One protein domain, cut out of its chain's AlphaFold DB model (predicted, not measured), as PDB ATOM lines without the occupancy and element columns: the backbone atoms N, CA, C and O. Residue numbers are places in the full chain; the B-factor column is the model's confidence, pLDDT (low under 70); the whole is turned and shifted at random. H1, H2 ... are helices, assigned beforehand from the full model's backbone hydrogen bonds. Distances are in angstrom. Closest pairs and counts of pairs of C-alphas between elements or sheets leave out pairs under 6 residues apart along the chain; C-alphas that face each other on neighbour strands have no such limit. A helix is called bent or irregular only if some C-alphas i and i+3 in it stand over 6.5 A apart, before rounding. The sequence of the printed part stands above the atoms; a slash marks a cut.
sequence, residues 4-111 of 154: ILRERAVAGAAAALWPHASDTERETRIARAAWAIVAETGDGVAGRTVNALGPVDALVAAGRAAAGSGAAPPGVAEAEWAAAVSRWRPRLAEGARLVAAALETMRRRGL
ATOM      1  N   ILE A   4     204.080 111.169 252.419       90.69
ATOM      2  CA  ILE A   4     204.079 110.805 250.993       90.69
ATOM      3  C   ILE A   4     205.413 111.137 250.311       90.69
ATOM      4  O   ILE A   4     205.968 110.295 249.614       90.69
ATOM      5  N   LEU A   5     205.948 112.345 250.528       88.31
ATOM      6  CA  LEU A   5     207.167 112.817 249.852       88.31
ATOM      7  C   LEU A   5     208.429 112.084 250.324       88.31
ATOM      8  O   LEU A   5     209.414 112.015 249.600       88.31
ATOM      9  N   ARG A   6     208.405 111.549 251.550       85.88
ATOM     10  CA  ARG A   6     209.550 110.866 252.170       85.88
ATOM     11  C   ARG A   6     209.511 109.349 252.004       85.88
ATOM     12  O   ARG A   6     210.463 108.678 252.396       85.88
ATOM     13  N   GLU A   7     208.427 108.805 251.462       94.69
ATOM     14  CA  GLU A   7     208.274 107.365 251.300       94.69
ATOM     15  C   GLU A   7     209.274 106.833 250.267       94.69
ATOM     16  O   GLU A   7     209.331 107.298 249.126       94.69
ATOM     17  N   ARG A   8     210.050 105.810 250.643       93.50
ATOM     18  CA  ARG A   8     211.142 105.292 249.805       93.50
ATOM     19  C   ARG A   8     210.621 104.731 248.485       93.50
ATOM     20  O   ARG A   8     211.266 104.896 247.451       93.50
ATOM     21  N   ALA A   9     209.457 104.083 248.517       93.81
ATOM     22  CA  ALA A   9     208.815 103.556 247.318       93.81
ATOM     23  C   ALA A   9     208.413 104.674 246.340       93.81
ATOM     24  O   ALA A   9     208.603 104.529 245.134       93.81
ATOM     25  N   VAL A  10     207.918 105.805 246.858       96.75
ATOM     26  CA  VAL A  10     207.557 106.979 246.048       96.75
ATOM     27  C   VAL A  10     208.807 107.600 245.433       96.75
ATOM     28  O   VAL A  10     208.857 107.790 244.218       96.75
ATOM     29  N   ALA A  11     209.840 107.848 246.244       94.62
ATOM     30  CA  ALA A  11     211.095 108.432 245.779       94.62
ATOM     31  C   ALA A  11     211.779 107.562 244.708       94.62
ATOM     32  O   ALA A  11     212.209 108.073 243.675       94.62
ATOM     33  N   GLY A  12     211.824 106.240 244.912       95.50
ATOM     34  CA  GLY A  12     212.395 105.302 243.945       95.50
ATOM     35  C   GLY A  12     211.641 105.277 242.613       95.50
ATOM     36  O   GLY A  12     212.265 105.333 241.554       95.50
ATOM     37  N   ALA A  13     210.304 105.246 242.651       95.69
ATOM     38  CA  ALA A  13     209.488 105.287 241.438       95.69
ATOM     39  C   ALA A  13     209.651 106.620 240.684       95.69
ATOM     40  O   ALA A  13     209.813 106.620 239.465       95.69
ATOM     41  N   ALA A  14     209.664 107.746 241.403       96.75
ATOM     42  CA  ALA A  14     209.862 109.070 240.821       96.75
ATOM     43  C   ALA A  14     211.247 109.228 240.174       96.75
ATOM     44  O   ALA A  14     211.347 109.757 239.071       96.75
ATOM     45  N   ALA A  15     212.309 108.728 240.815       96.25
ATOM     46  CA  ALA A  15     213.658 108.744 240.250       96.25
ATOM     47  C   ALA A  15     213.760 107.912 238.960       96.25
ATOM     48  O   ALA A  15     214.424 108.325 238.014       96.25
ATOM     49  N   ALA A  16     213.067 106.770 238.894       95.81
ATOM     50  CA  ALA A  16     213.031 105.937 237.693       95.81
ATOM     51  C   ALA A  16     212.256 106.587 236.531       95.81
ATOM     52  O   ALA A  16     212.604 106.381 235.371       95.81
ATOM     53  N   LEU A  17     211.202 107.348 236.832       96.31
ATOM     54  CA  LEU A  17     210.381 108.044 235.837       96.31
ATOM     55  C   LEU A  17     211.015 109.341 235.333       96.31
ATOM     56  O   LEU A  17     210.888 109.671 234.157       96.31
ATOM     57  N   TRP A  18     211.687 110.073 236.220       96.50
ATOM     58  CA  TRP A  18     212.263 111.385 235.937       96.50
ATOM     59  C   TRP A  18     213.744 111.425 236.349       96.50
ATOM     60  O   TRP A  18     214.110 112.143 237.287       96.50
ATOM     61  N   PRO A  19     214.618 110.659 235.664       96.38
ATOM     62  CA  PRO A  19     216.027 110.518 236.042       96.38
ATOM     63  C   PRO A  19     216.828 111.820 235.909       96.38
ATOM     64  O   PRO A  19     217.822 112.002 236.602       96.38
ATOM     65  N   HIS A  20     216.383 112.735 235.045       96.69
ATOM     66  CA  HIS A  20     217.055 114.011 234.781       96.69
ATOM     67  C   HIS A  20     216.437 115.205 235.511       96.69
ATOM     68  O   HIS A  20     216.984 116.299 235.438       96.69
ATOM     69  N   ALA A  21     215.314 115.012 236.209       96.81
ATOM     70  CA  ALA A  21     214.717 116.075 237.005       96.81
ATOM     71  C   ALA A  21     215.602 116.396 238.222       96.81
ATOM     72  O   ALA A  21     216.263 115.516 238.781       96.81
ATOM     73  N   SER A  22     215.593 117.648 238.655       97.44
ATOM     74  CA  SER A  22     216.075 118.051 239.973       97.44
ATOM     75  C   SER A  22     215.196 117.464 241.084       97.44
ATOM     76  O   SER A  22     214.085 116.975 240.848       97.44
ATOM     77  N   ASP A  23     215.677 117.525 242.323       95.62
ATOM     78  CA  ASP A  23     214.896 117.064 243.475       95.62
ATOM     79  C   ASP A  23     213.619 117.891 243.656       95.62
ATOM     80  O   ASP A  23     212.547 117.319 243.844       95.62
ATOM     81  N   THR A  24     213.692 119.213 243.481       96.44
ATOM     82  CA  THR A  24     212.527 120.108 243.561       96.44
ATOM     83  C   THR A  24     211.484 119.805 242.482       96.44
ATOM     84  O   THR A  24     210.283 119.790 242.765       96.44
ATOM     85  N   GLU A  25     211.909 119.511 241.252       97.44
ATOM     86  CA  GLU A  25     210.993 119.105 240.178       97.44
ATOM     87  C   GLU A  25     210.333 117.755 240.484       97.44
ATOM     88  O   GLU A  25     209.123 117.601 240.292       97.44
ATOM     89  N   ARG A  26     211.090 116.782 241.011       97.50
ATOM     90  CA  ARG A  26     210.524 115.494 241.443       97.50
ATOM     91  C   ARG A  26     209.516 115.674 242.571       97.50
ATOM     92  O   ARG A  26     208.425 115.117 242.480       97.50
ATOM     93  N   GLU A  27     209.835 116.454 243.599       97.69
ATOM     94  CA  GLU A  27     208.917 116.737 244.709       97.69
ATOM     95  C   GLU A  27     207.628 117.402 244.221       97.69
ATOM     96  O   GLU A  27     206.534 116.986 244.607       97.69
ATOM     97  N   THR A  28     207.748 118.369 243.311       98.38
ATOM     98  CA  THR A  28     206.608 119.051 242.688       98.38
ATOM     99  C   THR A  28     205.715 118.065 241.937       98.38
ATOM    100  O   THR A  28     204.507 118.019 242.174       98.38
ATOM    101  N   ARG A  29     206.292 117.202 241.092       98.31
ATOM    102  CA  ARG A  29     205.531 116.186 240.347       98.31
ATOM    103  C   ARG A  29     204.899 115.135 241.255       98.31
ATOM    104  O   ARG A  29     203.749 114.758 241.033       98.31
ATOM    105  N   ILE A  30     205.604 114.684 242.294       98.38
ATOM    106  CA  ILE A  30     205.048 113.772 243.303       98.38
ATOM    107  C   ILE A  30     203.856 114.433 243.998       98.38
ATOM    108  O   ILE A  30     202.816 113.798 244.157       98.38
ATOM    109  N   ALA A  31     203.977 115.704 244.385       98.38
ATOM    110  CA  ALA A  31     202.897 116.431 245.034       98.38
ATOM    111  C   ALA A  31     201.687 116.615 244.104       98.38
ATOM    112  O   ALA A  31     200.558 116.373 244.522       98.38
ATOM    113  N   ARG A  32     201.906 116.952 242.829       98.25
ATOM    114  CA  ARG A  32     200.853 117.032 241.801       98.25
ATOM    115  C   ARG A  32     200.143 115.688 241.599       98.25
ATOM    116  O   ARG A  32     198.913 115.639 241.597       98.25
ATOM    117  N   ALA A  33     200.897 114.590 241.523       98.00
ATOM    118  CA  ALA A  33     200.342 113.237 241.458       98.00
ATOM    119  C   ALA A  33     199.547 112.872 242.722       98.00
ATOM    120  O   ALA A  33     198.476 112.275 242.629       98.00
ATOM    121  N   ALA A  34     200.042 113.253 243.902       98.12
ATOM    122  CA  ALA A  34     199.336 113.049 245.160       98.12
ATOM    123  C   ALA A  34     198.016 113.823 245.188       98.12
ATOM    124  O   ALA A  34     196.993 113.242 245.531       98.12
ATOM    125  N   TRP A  35     198.000 115.086 244.753       98.06
ATOM    126  CA  TRP A  35     196.768 115.865 244.639       98.06
ATOM    127  C   TRP A  35     195.780 115.251 243.647       98.06
ATOM    128  O   TRP A  35     194.596 115.189 243.960       98.06
ATOM    129  N   ALA A  36     196.244 114.703 242.520       96.62
ATOM    130  CA  ALA A  36     195.386 113.992 241.565       96.62
ATOM    131  C   ALA A  36     194.738 112.718 242.139       96.62
ATOM    132  O   ALA A  36     193.756 112.225 241.590       96.62
ATOM    133  N   ILE A  37     195.294 112.169 243.223       96.00
ATOM    134  CA  ILE A  37     194.781 110.986 243.921       96.00
ATOM    135  C   ILE A  37     193.933 111.381 245.135       96.00
ATOM    136  O   ILE A  37     192.947 110.713 245.432       96.00
ATOM    137  N   VAL A  38     194.347 112.414 245.869       96.62
ATOM    138  CA  VAL A  38     193.766 112.823 247.155       96.62
ATOM    139  C   VAL A  38     192.545 113.720 246.970       96.62
ATOM    140  O   VAL A  38     191.549 113.529 247.675       96.62
ATOM    141  N   ALA A  39     192.627 114.688 246.056       95.94
ATOM    142  CA  ALA A  39     191.533 115.603 245.773       95.94
ATOM    143  C   ALA A  39     190.417 114.904 244.996       95.94
ATOM    144  O   ALA A  39     190.632 113.929 244.274       95.94
ATOM    145  N   GLU A  40     189.207 115.430 245.138       91.25
ATOM    146  CA  GLU A  40     188.077 115.027 244.308       91.25
ATOM    147  C   GLU A  40     188.102 115.789 242.977       91.25
ATOM    148  O   GLU A  40     188.740 116.835 242.841       91.25
ATOM    149  N   THR A  41     187.430 115.253 241.957       88.44
ATOM    150  CA  THR A  41     187.318 115.943 240.668       88.44
ATOM    151  C   THR A  41     186.619 117.287 240.864       88.44
ATOM    152  O   THR A  41     185.512 117.333 241.394       88.44
ATOM    153  N   GLY A  42     187.264 118.376 240.438       90.19
ATOM    154  CA  GLY A  42     186.744 119.732 240.622       90.19
ATOM    155  C   GLY A  42     186.818 120.247 242.063       90.19
ATOM    156  O   GLY A  42     186.077 121.163 242.412       90.19
ATOM    157  N   ASP A  43     187.677 119.687 242.920       96.75
ATOM    158  CA  ASP A  43     187.862 120.175 244.289       96.75
ATOM    159  C   ASP A  43     188.538 121.558 244.316       96.75
ATOM    160  O   ASP A  43     189.764 121.688 244.288       96.75
ATOM    161  N   GLY A  44     187.712 122.604 244.407       97.19
ATOM    162  CA  GLY A  44     188.171 123.993 244.441       97.19
ATOM    163  C   GLY A  44     189.001 124.347 245.676       97.19
ATOM    164  O   GLY A  44     189.812 125.269 245.626       97.19
ATOM    165  N   VAL A  45     188.846 123.620 246.790       98.12
ATOM    166  CA  VAL A  45     189.639 123.867 248.005       98.12
ATOM    167  C   VAL A  45     191.063 123.375 247.801       98.12
ATOM    168  O   VAL A  45     192.013 124.068 248.173       98.12
ATOM    169  N   ALA A  46     191.219 122.204 247.177       97.75
ATOM    170  CA  ALA A  46     192.526 121.687 246.795       97.75
ATOM    171  C   ALA A  46     193.227 122.654 245.833       97.75
ATOM    172  O   ALA A  46     194.369 123.036 246.087       97.75
ATOM    173  N   GLY A  47     192.525 123.114 244.791       97.38
ATOM    174  CA  GLY A  47     193.068 124.082 243.836       97.38
ATOM    175  C   GLY A  47     193.491 125.396 244.484       97.38
ATOM    176  O   GLY A  47     194.652 125.774 244.351       97.38
ATOM    177  N   ARG A  48     192.622 126.038 245.282       97.62
ATOM    178  CA  ARG A  48     192.981 127.264 246.025       97.62
ATOM    179  C   ARG A  48     194.189 127.069 246.923       97.62
ATOM    180  O   ARG A  48     195.078 127.913 246.956       97.62
ATOM    181  N   THR A  49     194.240 125.946 247.635       97.81
ATOM    182  CA  THR A  49     195.350 125.647 248.544       97.81
ATOM    183  C   THR A  49     196.666 125.488 247.782       97.81
ATOM    184  O   THR A  49     197.689 126.032 248.197       97.81
ATOM    185  N   VAL A  50     196.644 124.776 246.653       97.75
ATOM    186  CA  VAL A  50     197.812 124.603 245.778       97.75
ATOM    187  C   VAL A  50     198.220 125.922 245.123       97.75
ATOM    188  O   VAL A  50     199.411 126.199 245.043       97.75
ATOM    189  N   ASN A  51     197.267 126.756 244.711       95.81
ATOM    190  CA  ASN A  51     197.540 128.079 244.146       95.81
ATOM    191  C   ASN A  51     198.161 129.026 245.186       95.81
ATOM    192  O   ASN A  51     199.064 129.789 244.857       95.81
ATOM    193  N   ALA A  52     197.721 128.953 246.446       96.88
ATOM    194  CA  ALA A  52     198.216 129.805 247.524       96.88
ATOM    195  C   ALA A  52     199.591 129.382 248.067       96.88
ATOM    196  O   ALA A  52     200.384 130.239 248.452       96.88
ATOM    197  N   LEU A  53     199.866 128.075 248.147       97.69
ATOM    198  CA  LEU A  53     201.051 127.539 248.834       97.69
ATOM    199  C   LEU A  53     202.054 126.845 247.903       97.69
ATOM    200  O   LEU A  53     203.164 126.532 248.317       97.69
ATOM    201  N   GLY A  54     201.672 126.556 246.663       97.94
ATOM    202  CA  GLY A  54     202.369 125.585 245.827       97.94
ATOM    203  C   GLY A  54     202.010 124.137 246.199       97.94
ATOM    204  O   GLY A  54     201.546 123.851 247.308       97.94
ATOM    205  N   PRO A  55     202.215 123.173 245.282       98.12
ATOM    206  CA  PRO A  55     201.691 121.813 245.431       98.12
ATOM    207  C   PRO A  55     202.305 121.051 246.612       98.12
ATOM    208  O   PRO A  55     201.604 120.290 247.286       98.12
ATOM    209  N   VAL A  56     203.597 121.268 246.878       98.19
ATOM    210  CA  VAL A  56     204.350 120.597 247.947       98.19
ATOM    211  C   VAL A  56     203.865 121.057 249.320       98.19
ATOM    212  O   VAL A  56     203.408 120.232 250.116       98.19
ATOM    213  N   ASP A  57     203.902 122.361 249.593       97.81
ATOM    214  CA  ASP A  57     203.518 122.903 250.900       97.81
ATOM    215  C   ASP A  57     202.022 122.752 251.172       97.81
ATOM    216  O   ASP A  57     201.636 122.440 252.302       97.81
ATOM    217  N   ALA A  58     201.186 122.832 250.133       97.94
ATOM    218  CA  ALA A  58     199.779 122.462 250.204       97.94
ATOM    219  C   ALA A  58     199.594 121.032 250.738       97.94
ATOM    220  O   ALA A  58     198.809 120.799 251.661       97.94
ATOM    221  N   LEU A  59     200.333 120.057 250.194       98.00
ATOM    222  CA  LEU A  59     200.233 118.658 250.617       98.00
ATOM    223  C   LEU A  59     200.735 118.462 252.057       98.00
ATOM    224  O   LEU A  59     200.193 117.646 252.810       98.00
ATOM    225  N   VAL A  60     201.762 119.215 252.464       97.12
ATOM    226  CA  VAL A  60     202.244 119.236 253.854       97.12
ATOM    227  C   VAL A  60     201.178 119.798 254.795       97.12
ATOM    228  O   VAL A  60     200.947 119.207 255.853       97.12
ATOM    229  N   ALA A  61     200.528 120.902 254.424       97.12
ATOM    230  CA  ALA A  61     199.462 121.520 255.204       97.12
ATOM    231  C   ALA A  61     198.259 120.576 255.354       97.12
ATOM    232  O   ALA A  61     197.821 120.327 256.477       97.12
ATOM    233  N   ALA A  62     197.802 119.965 254.258       97.25
ATOM    234  CA  ALA A  62     196.717 118.984 254.274       97.25
ATOM    235  C   ALA A  62     197.042 117.776 255.170       97.25
ATOM    236  O   ALA A  62     196.208 117.348 255.967       97.25
ATOM    237  N   GLY A  63     198.274 117.258 255.102       96.19
ATOM    238  CA  GLY A  63     198.723 116.162 255.964       96.19
ATOM    239  C   GLY A  63     198.745 116.527 257.452       96.19
ATOM    240  O   GLY A  63     198.311 115.731 258.284       96.19
ATOM    241  N   ARG A  64     199.204 117.739 257.802       95.75
ATOM    242  CA  ARG A  64     199.155 118.241 259.188       95.75
ATOM    243  C   ARG A  64     197.716 118.366 259.682       95.75
ATOM    244  O   ARG A  64     197.425 117.900 260.785       95.75
ATOM    245  N   ALA A  65     196.834 118.935 258.858       96.56
ATOM    246  CA  ALA A  65     195.431 119.148 259.201       96.56
ATOM    247  C   ALA A  65     194.699 117.818 259.400       96.56
ATOM    248  O   ALA A  65     193.967 117.648 260.372       96.56
ATOM    249  N   ALA A  66     194.974 116.828 258.547       95.62
ATOM    250  CA  ALA A  66     194.444 115.475 258.688       95.62
ATOM    251  C   ALA A  66     194.898 114.785 259.988       95.62
ATOM    252  O   ALA A  66     194.154 113.969 260.535       95.62
ATOM    253  N   ALA A  67     196.083 115.137 260.500       94.44
ATOM    254  CA  ALA A  67     196.603 114.695 261.794       94.44
ATOM    255  C   ALA A  67     196.093 115.533 262.989       94.44
ATOM    256  O   ALA A  67     196.531 115.316 264.117       94.44
ATOM    257  N   GLY A  68     195.176 116.480 262.761       94.12
ATOM    258  CA  GLY A  68     194.572 117.313 263.804       94.12
ATOM    259  C   GLY A  68     195.356 118.581 264.145       94.12
ATOM    260  O   GLY A  68     195.183 119.122 265.233       94.12
ATOM    261  N   SER A  69     196.233 119.057 263.254       91.56
ATOM    262  CA  SER A  69     197.072 120.240 263.496       91.56
ATOM    263  C   SER A  69     197.171 121.168 262.284       91.56
ATOM    264  O   SER A  69     197.164 120.718 261.148       91.56
ATOM    265  N   GLY A  70     197.371 122.464 262.499       86.81
ATOM    266  CA  GLY A  70     197.560 123.428 261.410       86.81
ATOM    267  C   GLY A  70     196.287 124.182 261.033       86.81
ATOM    268  O   GLY A  70     195.177 123.720 261.276       86.81
ATOM    269  N   ALA A  71     196.493 125.376 260.483       91.06
ATOM    270  CA  ALA A  71     195.446 126.336 260.154       91.06
ATOM    271  C   ALA A  71     195.016 126.227 258.688       91.06
ATOM    272  O   ALA A  71     195.722 125.621 257.869       91.06
ATOM    273  N   ALA A  72     193.887 126.853 258.363       95.62
ATOM    274  CA  ALA A  72     193.482 127.012 256.980       95.62
ATOM    275  C   ALA A  72     194.522 127.827 256.178       95.62
ATOM    276  O   ALA A  72     195.076 128.812 256.680       95.62
ATOM    277  N   PRO A  73     194.804 127.428 254.927       95.81
ATOM    278  CA  PRO A  73     195.617 128.209 254.002       95.81
ATOM    279  C   PRO A  73     195.019 129.598 253.709       95.81
ATOM    280  O   PRO A  73     193.801 129.779 253.809       95.81
ATOM    281  N   PRO A  74     195.837 130.572 253.265       94.75
ATOM    282  CA  PRO A  74     195.333 131.856 252.787       94.75
ATOM    283  C   PRO A  74     194.253 131.678 251.712       94.75
ATOM    284  O   PRO A  74     194.428 130.909 250.769       94.75
ATOM    285  N   GLY A  75     193.135 132.397 251.847       92.00
ATOM    286  CA  GLY A  75     192.029 132.342 250.883       92.00
ATOM    287  C   GLY A  75     191.087 131.139 251.029       92.00
ATOM    288  O   GLY A  75     190.175 130.994 250.216       92.00
ATOM    289  N   VAL A  76     191.256 130.302 252.059       96.12
ATOM    290  CA  VAL A  76     190.336 129.204 252.393       96.12
ATOM    291  C   VAL A  76     189.746 129.442 253.783       96.12
ATOM    292  O   VAL A  76     190.473 129.686 254.742       96.12
ATOM    293  N   ALA A  77     188.421 129.378 253.914       96.56
ATOM    294  CA  ALA A  77     187.769 129.533 255.214       96.56
ATOM    295  C   ALA A  77     188.009 128.301 256.106       96.56
ATOM    296  O   ALA A  77     187.964 127.174 255.621       96.56
ATOM    297  N   GLU A  78     188.169 128.488 257.421       96.56
ATOM    298  CA  GLU A  78     188.441 127.392 258.375       96.56
ATOM    299  C   GLU A  78     187.419 126.245 258.303       96.56
ATOM    300  O   GLU A  78     187.787 125.071 258.268       96.56
ATOM    301  N   ALA A  79     186.127 126.568 258.209       97.12
ATOM    302  CA  ALA A  79     185.077 125.555 258.088       97.12
ATOM    303  C   ALA A  79     185.170 124.768 256.767       97.12
ATOM    304  O   ALA A  79     184.959 123.554 256.744       97.12
ATOM    305  N   GLU A  80     185.508 125.450 255.669       97.12
ATOM    306  CA  GLU A  80     185.682 124.835 254.354       97.12
ATOM    307  C   GLU A  80     186.929 123.942 254.324       97.12
ATOM    308  O   GLU A  80     186.868 122.806 253.846       97.12
ATOM    309  N   TRP A  81     188.030 124.420 254.905       98.00
ATOM    310  CA  TRP A  81     189.264 123.664 255.067       98.00
ATOM    311  C   TRP A  81     189.042 122.389 255.883       98.00
ATOM    312  O   TRP A  81     189.389 121.299 255.430       98.00
ATOM    313  N   ALA A  82     188.397 122.494 257.048       97.69
ATOM    314  CA  ALA A  82     188.090 121.346 257.895       97.69
ATOM    315  C   ALA A  82     187.219 120.309 257.165       97.69
ATOM    316  O   ALA A  82     187.482 119.104 257.239       97.69
ATOM    317  N   ALA A  83     186.210 120.766 256.415       97.75
ATOM    318  CA  ALA A  83     185.371 119.889 255.605       97.75
ATOM    319  C   ALA A  83     186.175 119.193 254.494       97.75
ATOM    320  O   ALA A  83     186.009 117.991 254.283       97.75
ATOM    321  N   ALA A  84     187.056 119.920 253.803       97.88
ATOM    322  CA  ALA A  84     187.897 119.374 252.743       97.88
ATOM    323  C   ALA A  84     188.891 118.335 253.275       97.88
ATOM    324  O   ALA A  84     188.919 117.200 252.804       97.88
ATOM    325  N   VAL A  85     189.609 118.668 254.346       97.69
ATOM    326  CA  VAL A  85     190.539 117.755 255.020       97.69
ATOM    327  C   VAL A  85     189.830 116.494 255.509       97.69
ATOM    328  O   VAL A  85     190.373 115.400 255.361       97.69
ATOM    329  N   SER A  86     188.606 116.609 256.037       97.25
ATOM    330  CA  SER A  86     187.797 115.449 256.427       97.25
ATOM    331  C   SER A  86     187.552 114.496 255.247       97.25
ATOM    332  O   SER A  86     187.756 113.286 255.389       97.25
ATOM    333  N   ARG A  87     187.211 115.028 254.060       97.06
ATOM    334  CA  ARG A  87     187.041 114.235 252.824       97.06
ATOM    335  C   ARG A  87     188.350 113.607 252.346       97.06
ATOM    336  O   ARG A  87     188.363 112.457 251.914       97.06
ATOM    337  N   TRP A  88     189.460 114.334 252.438       97.38
ATOM    338  CA  TRP A  88     190.770 113.869 251.972       97.38
ATOM    339  C   TRP A  88     191.428 112.855 252.906       97.38
ATOM    340  O   TRP A  88     192.243 112.049 252.452       97.38
ATOM    341  N   ARG A  89     191.092 112.874 254.204       95.88
ATOM    342  CA  ARG A  89     191.774 112.106 255.259       95.88
ATOM    343  C   ARG A  89     191.989 110.625 254.919       95.88
ATOM    344  O   ARG A  89     193.120 110.169 255.094       95.88
ATOM    345  N   PRO A  90     191.000 109.867 254.399       95.12
ATOM    346  CA  PRO A  90     191.214 108.460 254.048       95.12
ATOM    347  C   PRO A  90     192.275 108.273 252.952       95.12
ATOM    348  O   PRO A  90     193.082 107.350 253.017       95.12
ATOM    349  N   ARG A  91     192.310 109.171 251.960       95.50
ATOM    350  CA  ARG A  91     193.258 109.116 250.836       95.50
ATOM    351  C   ARG A  91     194.641 109.623 251.233       95.50
ATOM    352  O   ARG A  91     195.631 109.103 250.737       95.50
ATOM    353  N   LEU A  92     194.720 110.589 252.149       95.62
ATOM    354  CA  LEU A  92     195.980 111.058 252.733       95.62
ATOM    355  C   LEU A  92     196.657 109.967 253.572       95.62
ATOM    356  O   LEU A  92     197.869 109.795 253.458       95.62
ATOM    357  N   ALA A  93     195.887 109.209 254.361       94.25
ATOM    358  CA  ALA A  93     196.407 108.101 255.166       94.25
ATOM    359  C   ALA A  93     197.064 107.013 254.296       94.25
ATOM    360  O   ALA A  93     198.151 106.534 254.607       94.25
ATOM    361  N   GLU A  94     196.447 106.691 253.160       94.50
ATOM    362  CA  GLU A  94     196.955 105.711 252.191       94.50
ATOM    363  C   GLU A  94     197.844 106.333 251.099       94.50
ATOM    364  O   GLU A  94     198.312 105.639 250.190       94.50
ATOM    365  N   GLY A  95     198.081 107.646 251.159       93.38
ATOM    366  CA  GLY A  95     198.560 108.429 250.021       93.38
ATOM    367  C   GLY A  95     199.922 107.975 249.511       93.38
ATOM    368  O   GLY A  95     200.126 107.888 248.305       93.38
ATOM    369  N   ALA A  96     200.829 107.594 250.410       94.19
ATOM    370  CA  ALA A  96     202.165 107.133 250.042       94.19
ATOM    371  C   ALA A  96     202.106 105.845 249.198       94.19
ATOM    372  O   ALA A  96     202.717 105.756 248.130       94.19
ATOM    373  N   ARG A  97     201.291 104.875 249.632       96.12
ATOM    374  CA  ARG A  97     201.066 103.610 248.921       96.12
ATOM    375  C   ARG A  97     200.366 103.839 247.582       96.12
ATOM    376  O   ARG A  97     200.769 103.255 246.578       96.12
ATOM    377  N   LEU A  98     199.330 104.681 247.562       95.94
ATOM    378  CA  LEU A  98     198.563 104.985 246.352       95.94
ATOM    379  C   LEU A  98     199.414 105.711 245.303       95.94
ATOM    380  O   LEU A  98     199.393 105.326 244.135       95.94
ATOM    381  N   VAL A  99     200.208 106.701 245.715       97.62
ATOM    382  CA  VAL A  99     201.118 107.439 244.828       97.62
ATOM    383  C   VAL A  99     202.187 106.509 244.266       97.62
ATOM    384  O   VAL A  99     202.367 106.472 243.051       97.62
ATOM    385  N   ALA A 100     202.848 105.698 245.099       97.12
ATOM    386  CA  ALA A 100     203.845 104.738 244.618       97.12
ATOM    387  C   ALA A 100     203.248 103.769 243.580       97.12
ATOM    388  O   ALA A 100     203.835 103.549 242.519       97.12
ATOM    389  N   ALA A 101     202.050 103.234 243.845       96.62
ATOM    390  CA  ALA A 101     201.353 102.344 242.919       96.62
ATOM    391  C   ALA A 101     200.960 103.036 241.600       96.62
ATOM    392  O   ALA A 101     201.043 102.416 240.534       96.62
ATOM    393  N   ALA A 102     200.549 104.306 241.654       96.88
ATOM    394  CA  ALA A 102     200.212 105.097 240.473       96.88
ATOM    395  C   ALA A 102     201.446 105.377 239.605       96.88
ATOM    396  O   ALA A 102     201.410 105.109 238.404       96.88
ATOM    397  N   LEU A 103     202.556 105.822 240.205       97.62
ATOM    398  CA  LEU A 103     203.821 106.066 239.501       97.62
ATOM    399  C   LEU A 103     204.360 104.788 238.848       97.62
ATOM    400  O   LEU A 103     204.743 104.773 237.680       97.62
ATOM    401  N   GLU A 104     204.316 103.671 239.563       96.69
ATOM    402  CA  GLU A 104     204.752 102.390 239.019       96.69
ATOM    403  C   GLU A 104     203.811 101.889 237.899       96.69
ATOM    404  O   GLU A 104     204.259 101.341 236.890       96.69
ATOM    405  N   THR A 105     202.501 102.131 238.012       96.50
ATOM    406  CA  THR A 105     201.551 101.858 236.919       96.50
ATOM    407  C   THR A 105     201.839 102.726 235.700       96.50
ATOM    408  O   THR A 105     201.802 102.216 234.578       96.50
ATOM    409  N   MET A 106     202.155 104.002 235.915       96.00
ATOM    410  CA  MET A 106     202.530 104.940 234.865       96.00
ATOM    411  C   MET A 106     203.751 104.425 234.101       96.00
ATOM    412  O   MET A 106     203.684 104.256 232.884       96.00
ATOM    413  N   ARG A 107     204.801 104.036 234.832       94.19
ATOM    414  CA  ARG A 107     206.029 103.458 234.276       94.19
ATOM    415  C   ARG A 107     205.757 102.205 233.442       94.19
ATOM    416  O   ARG A 107     206.210 102.113 232.307       94.19
ATOM    417  N   ARG A 108     204.993 101.242 233.971       95.62
ATOM    418  CA  ARG A 108     204.700  99.983 233.254       95.62
ATOM    419  C   ARG A 108     203.829 100.168 232.019       95.62
ATOM    420  O   ARG A 108     203.927  99.376 231.090       95.62
ATOM    421  N   ARG A 109     202.923 101.147 232.040       95.50
ATOM    422  CA  ARG A 109     201.954 101.376 230.961       95.50
ATOM    423  C   ARG A 109     202.398 102.447 229.967       95.50
ATOM    424  O   ARG A 109     201.606 102.771 229.084       95.50
ATOM    425  N   GLY A 110     203.606 102.995 230.119       93.06
ATOM    426  CA  GLY A 110     204.107 104.078 229.273       93.06
ATOM    427  C   GLY A 110     203.198 105.308 229.311       93.06
ATOM    428  O   GLY A 110     202.918 105.896 228.272       93.06
ATOM    429  N   LEU A 111     202.648 105.624 230.485       96.06
ATOM    430  CA  LEU A 111     201.872 106.843 230.685       96.06
ATOM    431  C   LEU A 111     202.821 108.000 231.032       96.06
ATOM    432  O   LEU A 111     203.893 107.781 231.599       96.06
TER     433      LEU A 111
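AT A GLANCE: This is residues 4 to 111 of the 154 residues of an uncharacterized protein of Microbacterium sediminis (UniProt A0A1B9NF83). An elongated body of six helices has H2 in its middle, with H1 and H6 side by side at one end and H3, H4 and H5 at the other, where H3 and H4 make a corner at their link and H5 stands about perpendicular to both H3 and H4. H5 and H6 follow each other along one long side, and each touches H2. The printed part has 108 residues and six named helices, H1 to H6 in chain order, with no named strand; the class is all helix, and the helix packing is mostly crossed. The whole is compact, with a radius of gyration of the C-alphas of 13.8 A, and it spans 40 by 24 by 24 A.

IN THESE COORDINATES: H2, residues 23 to 38, is 21.9 A long and begins at C-alpha 23 at (214.896, 117.064, 243.475). H5, residues 78 to 93, also has 16 residues and is 21.1 A long; it is irregular, with C-alphas 87 and 90 7.2 A apart and a kink of 46 degrees near residue 87. H6, residues 95 to 109, is 20.6 A long and ends at C-alpha 109 at (201.954, 101.376, 230.961). H1 is residues 8 to 17, with C-alpha 8 at (211.142, 105.292, 249.805). H3 is residues 44 to 53, and H4 is residues 55 to 66.

HOW THE PARTS SIT: H2 is the hub and touches four helices. With H4 it runs the same way at a steep tilt of 50 degrees; their closest C-alphas, of Ala 31 and Val 56, are 5.3 A apart, and H4 touches it with residues 55 to 59 alone. H6 touches H2 with residues 95 to 99 alone, about perpendicular at 78 degrees, closest at C-alphas Ala 34 and Val 99, 5.9 A. H5 touches H2 about perpendicular at 81 degrees, closest at C-alphas Val 38 and Arg 91, 5.2 A. H1 touches H2 at 71 degrees, only just about perpendicular, closest at C-alphas Ala 14 and Arg 26, 6.5 A. H1 and H6 touch at a shallow tilt of 28 degrees, the same way, with C-alphas Val 10 and Ala 100 closest at 4.6 A. H4 and H5 touch about perpendicular at 86 degrees, closest at C-alphas Ala 66 and Arg 89, 5.5 A. H3 touches H5 at 87 degrees, closest at C-alphas Val 45 and Ala 84, 6.8 A, and touches H4 only at the corner. H1 and H5 are apart. Every O i to N i+4 pair is within hydrogen-bond range in H1, H2, H3, H4 and H6, and 10 of 12 are in H5.

THE WHOLE: The two C-alphas farthest apart, of His 20 and Ala 79, are 41.2 A apart. The printed part has no cut. The link from H4 to H5, 11 residues, is long; the others are tight. The mean pLDDT of the printed part is 95.9, and no printed residue is under 70.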